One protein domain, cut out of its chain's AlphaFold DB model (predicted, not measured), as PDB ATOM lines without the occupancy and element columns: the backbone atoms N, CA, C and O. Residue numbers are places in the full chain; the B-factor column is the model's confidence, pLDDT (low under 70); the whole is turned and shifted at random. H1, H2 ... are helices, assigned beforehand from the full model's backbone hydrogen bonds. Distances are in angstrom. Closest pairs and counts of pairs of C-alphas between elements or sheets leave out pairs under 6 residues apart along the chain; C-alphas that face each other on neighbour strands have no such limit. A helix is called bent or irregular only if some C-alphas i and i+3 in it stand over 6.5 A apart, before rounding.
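AT A GLANCE: This is residues 147 to 217 of the 217 residues of the protein "DUF5071 domain-containing protein" of Alcaligenaceae bacterium SJ-26 (UniProt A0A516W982). Four helices, H1, H2, H3 and H5, make an up-and-down bundle, each running against the one before it in the chain, and the short H4 caps one end. Seen along its length the bundle is a diamond: H1 and H5 stand at opposite corners, H2 and H3 at the other two, and a kink in H3 lets its first part pack on H1 and its last part on H5. Residue 147 and the link from H2 to H3 lie toward the end away from H4. The printed part has 71 residues with five named helices, H1 to H5 in chain order, and no named strand; its class is all helix. It is compact, with a radius of gyration of the C-alphas of 10.8 A, and its rounded outline spans 29 by 25 by 18 A.

IN THESE COORDINATES: The longest helix, H3, covers residues 177 to 192 and measures 21.5 A from first to last C-alpha; C-alpha 177 is at (151.601, 125.216, 125.859). It has a kink of 49 degrees near residue 185 and is irregular, with C-alphas 182 and 185 standing 7.4 A apart. H2, residues 161 to 174, is 20.1 A long and only just irregular, with C-alphas 169 and 172 standing 6.6 A apart. H1, residues 147 to 157, is 16.8 A long and begins with C-alpha 147 at (152.241, 120.820, 137.416); it too is only just irregular, with C-alphas 147 and 150 standing 6.7 A apart. H5, residues 203 to 214, is 16.4 A long and ends with C-alpha 214 at (153.841, 133.548, 122.540). H4 is short, residues 196 to 200.

HOW THE PARTS SIT: H3 touches H1 with residues 179 to 186 alone, at a shallow tilt of 10 degrees, the same way. The closest C-alphas of this pair are those of Ala 149 and Val 179, 5.3 A apart. H3 touches H5 with residues 187 to 192 alone, at a steep tilt of 43 degrees, opposite ways. Here the closest C-alphas are those of Ala 191 and Asn 204, 4.3 A apart. H2 touches H5 at a shallow tilt of 9 degrees, the same way, and the closest C-alphas are those of Tyr 165 and Val 203, 5.0 A apart. H1 and H2 form a helical hairpin with a shallow tilt of 29 degrees, opposite ways. H2 touches H1 with residues 163 to 167 alone, and the closest C-alphas are those of Leu 156 and Lys 164, 5.6 A apart. H2 and H3 are close but not clearly touching, with the closest C-alphas, those of Leu 172 and Arg 180, 7.3 A apart. H4 touches no helix but is near H2 and H5: the C-alpha of Glu 198 is 5.8 A from that of Glu 161 and 6.0 A from that of Asn 204. H1 is apart from both H4 and H5. Every O i to N i+4 pair is within hydrogen-bond range in H4 and H5, against 6 of 7 in H1, 7 of 10 in H2 and 10 of 12 in H3.

THE WHOLE: The two C-alphas farthest apart in the domain are those of Pro 196 and Asp 217, at 30.2 A. The C-alphas of the first and last printed residues, Ala 147 and Asp 217, are 22.2 A apart. The printed part has no cut, and Asp 217 is the chain's last residue. The four links between helices are tight. The mean pLDDT of the printed part is 96.6, and one printed residue, 217, is under 70.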
ATOM      1  N   ALA A 147     151.723 120.788 136.048       92.94
ATOM      2  CA  ALA A 147     152.241 120.820 137.416       92.94
ATOM      3  C   ALA A 147     153.190 122.006 137.683       92.94
ATOM      4  O   ALA A 147     153.314 122.435 138.827       92.94
ATOM      5  N   LEU A 148     153.829 122.560 136.644       96.19
ATOM      6  CA  LEU A 148     154.691 123.739 136.763       96.19
ATOM      7  C   LEU A 148     153.911 125.040 137.011       96.19
ATOM      8  O   LEU A 148     154.460 125.989 137.567       96.19
ATOM      9  N   ALA A 149     152.636 125.100 136.615       96.69
ATOM     10  CA  ALA A 149     151.889 126.350 136.566       96.69
ATOM     11  C   ALA A 149     151.656 126.968 137.951       96.69
ATOM     12  O   ALA A 149     151.935 128.149 138.128       96.69
ATOM     13  N   GLN A 150     151.177 126.195 138.934       97.56
ATOM     14  CA  GLN A 150     150.850 126.760 140.248       97.56
ATOM     15  C   GLN A 150     152.094 127.269 141.001       97.56
ATOM     16  O   GLN A 150     152.077 128.430 141.400       97.56
ATOM     17  N   PRO A 151     153.200 126.506 141.119       97.94
ATOM     18  CA  PRO A 151     154.404 127.007 141.790       97.94
ATOM     19  C   PRO A 151     154.987 128.263 141.131       97.94
ATOM     20  O   PRO A 151     155.480 129.159 141.810       97.94
ATOM     21  N   VAL A 152     154.903 128.364 139.800       98.44
ATOM     22  CA  VAL A 152     155.312 129.582 139.091       98.44
ATOM     23  C   VAL A 152     154.341 130.733 139.352       98.44
ATOM     24  O   VAL A 152     154.784 131.859 139.557       98.44
ATOM     25  N   MET A 153     153.032 130.477 139.378       98.44
ATOM     26  CA  MET A 153     152.032 131.489 139.720       98.44
ATOM     27  C   MET A 153     152.293 132.086 141.107       98.44
ATOM     28  O   MET A 153     152.199 133.301 141.264       98.44
ATOM     29  N   ASP A 154     152.675 131.252 142.077       98.50
ATOM     30  CA  ASP A 154     152.987 131.683 143.441       98.50
ATOM     31  C   ASP A 154     154.197 132.635 143.464       98.50
ATOM     32  O   ASP A 154     154.140 133.686 144.100       98.50
ATOM     33  N   ILE A 155     155.253 132.340 142.692       98.62
ATOM     34  CA  ILE A 155     156.411 133.243 142.527       98.62
ATOM     35  C   ILE A 155     155.982 134.558 141.873       98.62
ATOM     36  O   ILE A 155     156.333 135.640 142.343       98.62
ATOM     37  N   LEU A 156     155.183 134.485 140.806       98.62
ATOM     38  CA  LEU A 156     154.687 135.671 140.113       98.62
ATOM     39  C   LEU A 156     153.766 136.519 140.996       98.62
ATOM     40  O   LEU A 156     153.644 137.713 140.743       98.62
ATOM     41  N   ALA A 157     153.105 135.943 141.998       98.00
ATOM     42  CA  ALA A 157     152.279 136.663 142.965       98.00
ATOM     43  C   ALA A 157     153.080 137.267 144.137       98.00
ATOM     44  O   ALA A 157     152.528 138.085 144.872       98.00
ATOM     45  N   GLY A 158     154.346 136.875 144.309       97.31
ATOM     46  CA  GLY A 158     155.231 137.371 145.363       97.31
ATOM     47  C   GLY A 158     155.727 138.805 145.149       97.31
ATOM     48  O   GLY A 158     155.257 139.534 144.274       97.31
ATOM     49  N   ASP A 159     156.702 139.209 145.956       97.00
ATOM     50  CA  ASP A 159     157.311 140.547 145.983       97.00
ATOM     51  C   ASP A 159     158.783 140.569 145.528       97.00
ATOM     52  O   ASP A 159     159.400 141.631 145.462       97.00
ATOM     53  N   ASP A 160     159.348 139.413 145.167       98.38
ATOM     54  CA  ASP A 160     160.710 139.307 144.639       98.38
ATOM     55  C   ASP A 160     160.743 139.583 143.129       98.38
ATOM     56  O   ASP A 160     160.681 138.673 142.297       98.38
ATOM     57  N   GLU A 161     160.807 140.861 142.770       98.50
ATOM     58  CA  GLU A 161     160.681 141.318 141.383       98.50
ATOM     59  C   GLU A 161     161.784 140.781 140.462       98.50
ATOM     60  O   GLU A 161     161.504 140.358 139.337       98.50
ATOM     61  N   MET A 162     163.019 140.668 140.959       98.12
ATOM     62  CA  MET A 162     164.111 140.051 140.199       98.12
ATOM     63  C   MET A 162     163.867 138.563 139.940       98.12
ATOM     64  O   MET A 162     164.151 138.075 138.846       98.12
ATOM     65  N   TRP A 163     163.298 137.832 140.902       98.62
ATOM     66  CA  TRP A 163     162.939 136.433 140.674       98.62
ATOM     67  C   TRP A 163     161.839 136.312 139.614       98.62
ATOM     68  O   TRP A 163     161.962 135.498 138.695       98.62
ATOM     69  N   LYS A 164     160.812 137.176 139.653       98.81
ATOM     70  CA  LYS A 164     159.795 137.235 138.587       98.81
ATOM     71  C   LYS A 164     160.430 137.511 137.228       98.81
ATOM     72  O   LYS A 164     160.137 136.794 136.271       98.81
ATOM     73  N   TYR A 165     161.316 138.504 137.150       98.81
ATOM     74  CA  TYR A 165     162.033 138.853 135.927       98.81
ATOM     75  C   TYR A 165     162.771 137.640 135.344       98.81
ATOM     76  O   TYR A 165     162.631 137.339 134.154       98.81
ATOM     77  N   TRP A 166     163.505 136.895 136.176       98.69
ATOM     78  CA  TRP A 166     164.248 135.716 135.733       98.69
ATOM     79  C   TRP A 166     163.345 134.582 135.257       98.69
ATOM     80  O   TRP A 166     163.611 134.001 134.199       98.69
ATOM     81  N   ILE A 167     162.260 134.302 135.984       98.56
ATOM     82  CA  ILE A 167     161.266 133.298 135.592       98.56
ATOM     83  C   ILE A 167     160.654 133.648 134.232       98.56
ATOM     84  O   ILE A 167     160.642 132.806 133.330       98.56
ATOM     85  N   ILE A 168     160.199 134.892 134.065       98.75
ATOM     86  CA  ILE A 168     159.563 135.366 132.831       98.75
ATOM     87  C   ILE A 168     160.541 135.327 131.658       98.75
ATOM     88  O   ILE A 168     160.173 134.868 130.580       98.75
ATOM     89  N   SER A 169     161.786 135.755 131.864       98.38
ATOM     90  CA  SER A 169     162.758 135.909 130.776       98.38
ATOM     91  C   SER A 169     163.469 134.610 130.382       98.38
ATOM     92  O   SER A 169     163.966 134.517 129.264       98.38
ATOM     93  N   ASN A 170     163.544 133.601 131.266       98.00
ATOM     94  CA  ASN A 170     164.376 132.406 131.029       98.00
ATOM     95  C   ASN A 170     163.605 131.088 131.062       98.00
ATOM     96  O   ASN A 170     163.850 130.222 130.218       98.00
ATOM     97  N   LEU A 171     162.682 130.921 132.015       97.88
ATOM     98  CA  LEU A 171     161.907 129.689 132.140       97.88
ATOM     99  C   LEU A 171     160.727 129.691 131.164       97.88
ATOM    100  O   LEU A 171     160.604 128.790 130.334       97.88
ATOM    101  N   LEU A 172     159.883 130.723 131.228       97.75
ATOM    102  CA  LEU A 172     158.622 130.790 130.481       97.75
ATOM    103  C   LEU A 172     158.719 130.780 128.942       97.75
ATOM    104  O   LEU A 172     157.780 130.279 128.317       97.75
ATOM    105  N   PRO A 173     159.814 131.212 128.288       96.69
ATOM    106  CA  PRO A 173     159.965 131.027 126.844       96.69
ATOM    107  C   PRO A 173     159.980 129.548 126.426       96.69
ATOM    108  O   PRO A 173     159.607 129.196 125.308       96.69
ATOM    109  N   GLN A 174     160.392 128.654 127.329       94.12
ATOM    110  CA  GLN A 174     160.693 127.256 127.012       94.12
ATOM    111  C   GLN A 174     159.628 126.273 127.511       94.12
ATOM    112  O   GLN A 174     159.723 125.081 127.209       94.12
ATOM    113  N   VAL A 175     158.624 126.741 128.263       95.06
ATOM    114  CA  VAL A 175     157.583 125.875 128.837       95.06
ATOM    115  C   VAL A 175     156.571 125.417 127.790       95.06
ATOM    116  O   VAL A 175     156.361 126.064 126.757       95.06
ATOM    117  N   ARG A 176     155.908 124.299 128.090       94.56
ATOM    118  CA  ARG A 176     154.859 123.723 127.249       94.56
ATOM    119  C   ARG A 176     153.603 124.596 127.197       94.56
ATOM    120  O   ARG A 176     153.308 125.339 128.133       94.56
ATOM    121  N   THR A 177     152.825 124.443 126.126       94.00
ATOM    122  CA  THR A 177     151.601 125.216 125.859       94.00
ATOM    123  C   THR A 177     150.605 125.199 127.015       94.00
ATOM    124  O   THR A 177     150.009 126.231 127.304       94.00
ATOM    125  N   GLU A 178     150.451 124.075 127.718       94.81
ATOM    126  CA  GLU A 178     149.496 123.964 128.826       94.81
ATOM    127  C   GLU A 178     149.880 124.889 129.999       94.81
ATOM    128  O   GLU A 178     149.021 125.530 130.604       94.81
ATOM    129  N   VAL A 179     151.183 125.031 130.270       96.75
ATOM    130  CA  VAL A 179     151.715 125.964 131.279       96.75
ATOM    131  C   VAL A 179     151.566 127.408 130.803       96.75
ATOM    132  O   VAL A 179     151.132 128.263 131.577       96.75
ATOM    133  N   ARG A 180     151.864 127.681 129.521       95.69
ATOM    134  CA  ARG A 180     151.684 129.016 128.917       95.69
ATOM    135  C   ARG A 180     150.242 129.492 129.087       95.69
ATOM    136  O   ARG A 180     150.016 130.582 129.597       95.69
ATOM    137  N   GLN A 181     149.267 128.655 128.726       95.69
ATOM    138  CA  GLN A 181     147.839 128.969 128.829       95.69
ATOM    139  C   GLN A 181     147.408 129.262 130.270       95.69
ATOM    140  O   GLN A 181     146.693 130.237 130.502       95.69
ATOM    141  N   ALA A 182     147.871 128.463 131.235       97.19
ATOM    142  CA  ALA A 182     147.551 128.659 132.646       97.19
ATOM    143  C   ALA A 182     148.119 129.976 133.208       97.19
ATOM    144  O   ALA A 182     147.460 130.648 134.000       97.19
ATOM    145  N   LEU A 183     149.326 130.368 132.786       98.12
ATOM    146  CA  LEU A 183     150.005 131.576 133.269       98.12
ATOM    147  C   LEU A 183     149.641 132.842 132.483       98.12
ATOM    148  O   LEU A 183     149.831 133.951 132.987       98.12
ATOM    149  N   HIS A 184     149.099 132.703 131.273       97.94
ATOM    150  CA  HIS A 184     148.837 133.812 130.357       97.94
ATOM    151  C   HIS A 184     148.077 134.990 130.998       97.94
ATOM    152  O   HIS A 184     148.545 136.123 130.858       97.94
ATOM    153  N   PRO A 185     146.974 134.796 131.755       98.12
ATOM    154  CA  PRO A 185     146.276 135.914 132.395       98.12
ATOM    155  C   PRO A 185     147.168 136.719 133.350       98.12
ATOM    156  O   PRO A 185     147.094 137.948 133.366       98.12
ATOM    157  N   ARG A 186     148.044 136.047 134.111       98.38
ATOM    158  CA  ARG A 186     148.969 136.717 135.033       98.38
ATOM    159  C   ARG A 186     150.040 137.498 134.280       98.38
ATOM    160  O   ARG A 186     150.294 138.641 134.644       98.38
ATOM    161  N   ILE A 187     150.609 136.930 133.217       98.69
ATOM    162  CA  ILE A 187     151.608 137.621 132.384       98.69
ATOM    163  C   ILE A 187     150.999 138.859 131.710       98.69
ATOM    164  O   ILE A 187     151.610 139.925 131.717       98.69
ATOM    165  N   VAL A 188     149.759 138.768 131.215       98.69
ATOM    166  CA  VAL A 188     149.021 139.932 130.693       98.69
ATOM    167  C   VAL A 188     148.831 141.007 131.763       98.69
ATOM    168  O   VAL A 188     148.990 142.190 131.458       98.69
ATOM    169  N   ALA A 189     148.505 140.623 132.999       98.56
ATOM    170  CA  ALA A 189     148.352 141.572 134.097       98.56
ATOM    171  C   ALA A 189     149.672 142.296 134.416       98.56
ATOM    172  O   ALA A 189     149.666 143.521 134.465       98.56
ATOM    173  N   ILE A 190     150.794 141.574 134.535       98.75
ATOM    174  CA  ILE A 190     152.127 142.168 134.762       98.75
ATOM    175  C   ILE A 190     152.485 143.147 133.634       98.75
ATOM    176  O   ILE A 190     152.932 144.260 133.889       98.75
ATOM    177  N   ALA A 191     152.249 142.769 132.376       98.69
ATOM    178  CA  ALA A 191     152.591 143.616 131.236       98.69
ATOM    179  C   ALA A 191     151.747 144.904 131.160       98.69
ATOM    180  O   ALA A 191     152.257 145.957 130.779       98.69
ATOM    181  N   LYS A 192     150.446 144.829 131.480       98.50
ATOM    182  CA  LYS A 192     149.496 145.940 131.272       98.50
ATOM    183  C   LYS A 192     149.240 146.791 132.512       98.50
ATOM    184  O   LYS A 192     148.884 147.958 132.376       98.50
ATOM    185  N   GLN A 193     149.326 146.195 133.694       98.25
ATOM    186  CA  GLN A 193     149.005 146.816 134.978       98.25
ATOM    187  C   GLN A 193     150.032 146.373 136.032       98.25
ATOM    188  O   GLN A 193     149.658 145.718 137.008       98.25
ATOM    189  N   PRO A 194     151.325 146.684 135.827       98.44
ATOM    190  CA  PRO A 194     152.349 146.281 136.772       98.44
ATOM    191  C   PRO A 194     152.172 146.971 138.117       98.44
ATOM    192  O   PRO A 194     151.708 148.115 138.206       98.44
ATOM    193  N   THR A 195     152.613 146.294 139.172       98.50
ATOM    194  CA  THR A 195     152.887 146.976 140.437       98.50
ATOM    195  C   THR A 195     154.041 147.979 140.256       98.50
ATOM    196  O   THR A 195     154.821 147.875 139.305       98.50
ATOM    197  N   PRO A 196     154.211 148.956 141.166       98.44
ATOM    198  CA  PRO A 196     155.368 149.847 141.113       98.44
ATOM    199  C   PRO A 196     156.716 149.109 141.144       98.44
ATOM    200  O   PRO A 196     157.646 149.552 140.480       98.44
ATOM    201  N   GLY A 197     156.812 147.991 141.877       98.38
ATOM    202  CA  GLY A 197     158.016 147.153 141.920       98.38
ATOM    203  C   GLY A 197     158.272 146.453 140.588       98.38
ATOM    204  O   GLY A 197     159.351 146.584 140.020       98.38
ATOM    205  N   GLU A 198     157.242 145.816 140.028       98.69
ATOM    206  CA  GLU A 198     157.313 145.165 138.714       98.69
ATOM    207  C   GLU A 198     157.718 146.139 137.603       98.69
ATOM    208  O   GLU A 198     158.425 145.757 136.675       98.69
ATOM    209  N   ALA A 199     157.272 147.395 137.674       98.50
ATOM    210  CA  ALA A 199     157.661 148.427 136.718       98.50
ATOM    211  C   ALA A 199     159.095 148.935 136.943       98.50
ATOM    212  O   ALA A 199     159.797 149.205 135.972       98.50
ATOM    213  N   ALA A 200     159.520 149.089 138.201       98.25
ATOM    214  CA  ALA A 200     160.854 149.580 138.545       98.25
ATOM    215  C   ALA A 200     161.963 148.611 138.112       98.25
ATOM    216  O   ALA A 200     162.994 149.061 137.621       98.25
ATOM    217  N   ASP A 201     161.711 147.305 138.234       97.94
ATOM    218  CA  ASP A 201     162.643 146.240 137.842       97.94
ATOM    219  C   ASP A 201     162.330 145.667 136.444       97.94
ATOM    220  O   ASP A 201     162.755 144.566 136.098       97.94
ATOM    221  N   GLU A 202     161.567 146.407 135.629       98.50
ATOM    222  CA  GLU A 202     161.283 146.101 134.216       98.50
ATOM    223  C   GLU A 202     160.618 144.729 133.962       98.50
ATOM    224  O   GLU A 202     160.584 144.218 132.837       98.50
ATOM    225  N   VAL A 203     160.003 144.136 134.988       98.81
ATOM    226  CA  VAL A 203     159.263 142.866 134.912       98.81
ATOM    227  C   VAL A 203     158.106 142.976 133.913       98.81
ATOM    228  O   VAL A 203     157.808 142.037 133.171       98.81
ATOM    229  N   ASN A 204     157.477 144.151 133.837       98.75
ATOM    230  CA  ASN A 204     156.442 144.470 132.856       98.75
ATOM    231  C   ASN A 204     156.945 144.415 131.407       98.75
ATOM    232  O   ASN A 204     156.219 143.945 130.527       98.75
ATOM    233  N   LEU A 205     158.179 144.860 131.155       98.75
ATOM    234  CA  LEU A 205     158.794 144.825 129.828       98.75
ATOM    235  C   LEU A 205     159.145 143.391 129.431       98.75
ATOM    236  O   LEU A 205     158.823 142.972 128.317       98.75
ATOM    237  N   ALA A 206     159.708 142.614 130.360       98.75
ATOM    238  CA  ALA A 206     159.946 141.187 130.161       98.75
ATOM    239  C   ALA A 206     158.638 140.438 129.840       98.75
ATOM    240  O   ALA A 206     158.577 139.662 128.885       98.75
ATOM    241  N   ALA A 207     157.562 140.725 130.580       98.81
ATOM    242  CA  ALA A 207     156.248 140.133 130.343       98.81
ATOM    243  C   ALA A 207     155.675 140.517 128.969       98.81
ATOM    244  O   ALA A 207     155.143 139.663 128.261       98.81
ATOM    245  N   ALA A 208     155.804 141.783 128.559       98.69
ATOM    246  CA  ALA A 208     155.365 142.236 127.242       98.69
ATOM    247  C   ALA A 208     156.141 141.547 126.105       98.69
ATOM    248  O   ALA A 208     155.530 141.103 125.129       98.69
ATOM    249  N   GLY A 209     157.461 141.402 126.252       98.50
ATOM    250  CA  GLY A 209     158.304 140.672 125.304       98.50
ATOM    251  C   GLY A 209     157.910 139.197 125.187       98.50
ATOM    252  O   GLY A 209     157.757 138.682 124.079       98.50
ATOM    253  N   LEU A 210     157.649 138.543 126.321       98.44
ATOM    254  CA  LEU A 210     157.183 137.157 126.354       98.44
ATOM    255  C   LEU A 210     155.824 136.980 125.656       98.44
ATOM    256  O   LEU A 210     155.640 136.028 124.904       98.44
ATOM    257  N   LEU A 211     154.874 137.901 125.855       98.31
ATOM    258  CA  LEU A 211     153.570 137.845 125.179       98.31
ATOM    259  C   LEU A 211     153.696 138.008 123.662       98.31
ATOM    260  O   LEU A 211     152.988 137.331 122.918       98.31
ATOM    261  N   ALA A 212     154.599 138.877 123.198       97.25
ATOM    262  CA  ALA A 212     154.877 139.025 121.772       97.25
ATOM    263  C   ALA A 212     155.449 137.729 121.173       97.25
ATOM    264  O   ALA A 212     155.046 137.324 120.082       97.25
ATOM    265  N   GLN A 213     156.329 137.045 121.911       95.31
ATOM    266  CA  GLN A 213     156.852 135.736 121.524       95.31
ATOM    267  C   GLN A 213     155.744 134.677 121.456       95.31
ATOM    268  O   GLN A 213     155.590 134.024 120.432       95.31
ATOM    269  N   TRP A 214     154.926 134.538 122.505       94.88
ATOM    270  CA  TRP A 214     153.841 133.548 122.540       94.88
ATOM    271  C   TRP A 214     152.745 133.774 121.495       94.88
ATOM    272  O   TRP A 214     152.050 132.825 121.152       94.88
ATOM    273  N   GLY A 215     152.563 135.006 121.015       87.31
ATOM    274  CA  GLY A 215     151.643 135.316 119.916       87.31
ATOM    275  C   GLY A 215     152.233 135.114 118.516       87.31
ATOM    276  O   GLY A 215     151.501 135.262 117.540       87.31
ATOM    277  N   SER A 216     153.536 134.827 118.415       72.31
ATOM    278  CA  SER A 216     154.246 134.594 117.147       72.31
ATOM    279  C   SER A 216     154.460 133.105 116.831       72.31
ATOM    280  O   SER A 216     154.815 132.788 115.696       72.31
ATOM    281  N   ASP A 217     154.256 132.227 117.820       54.53
ATOM    282  CA  ASP A 217     154.352 130.759 117.730       54.53
ATOM    283  C   ASP A 217     153.010 130.122 117.314       54.53
ATOM    284  O   ASP A 217     153.041 129.124 116.555       54.53
TER     285      ASP A 217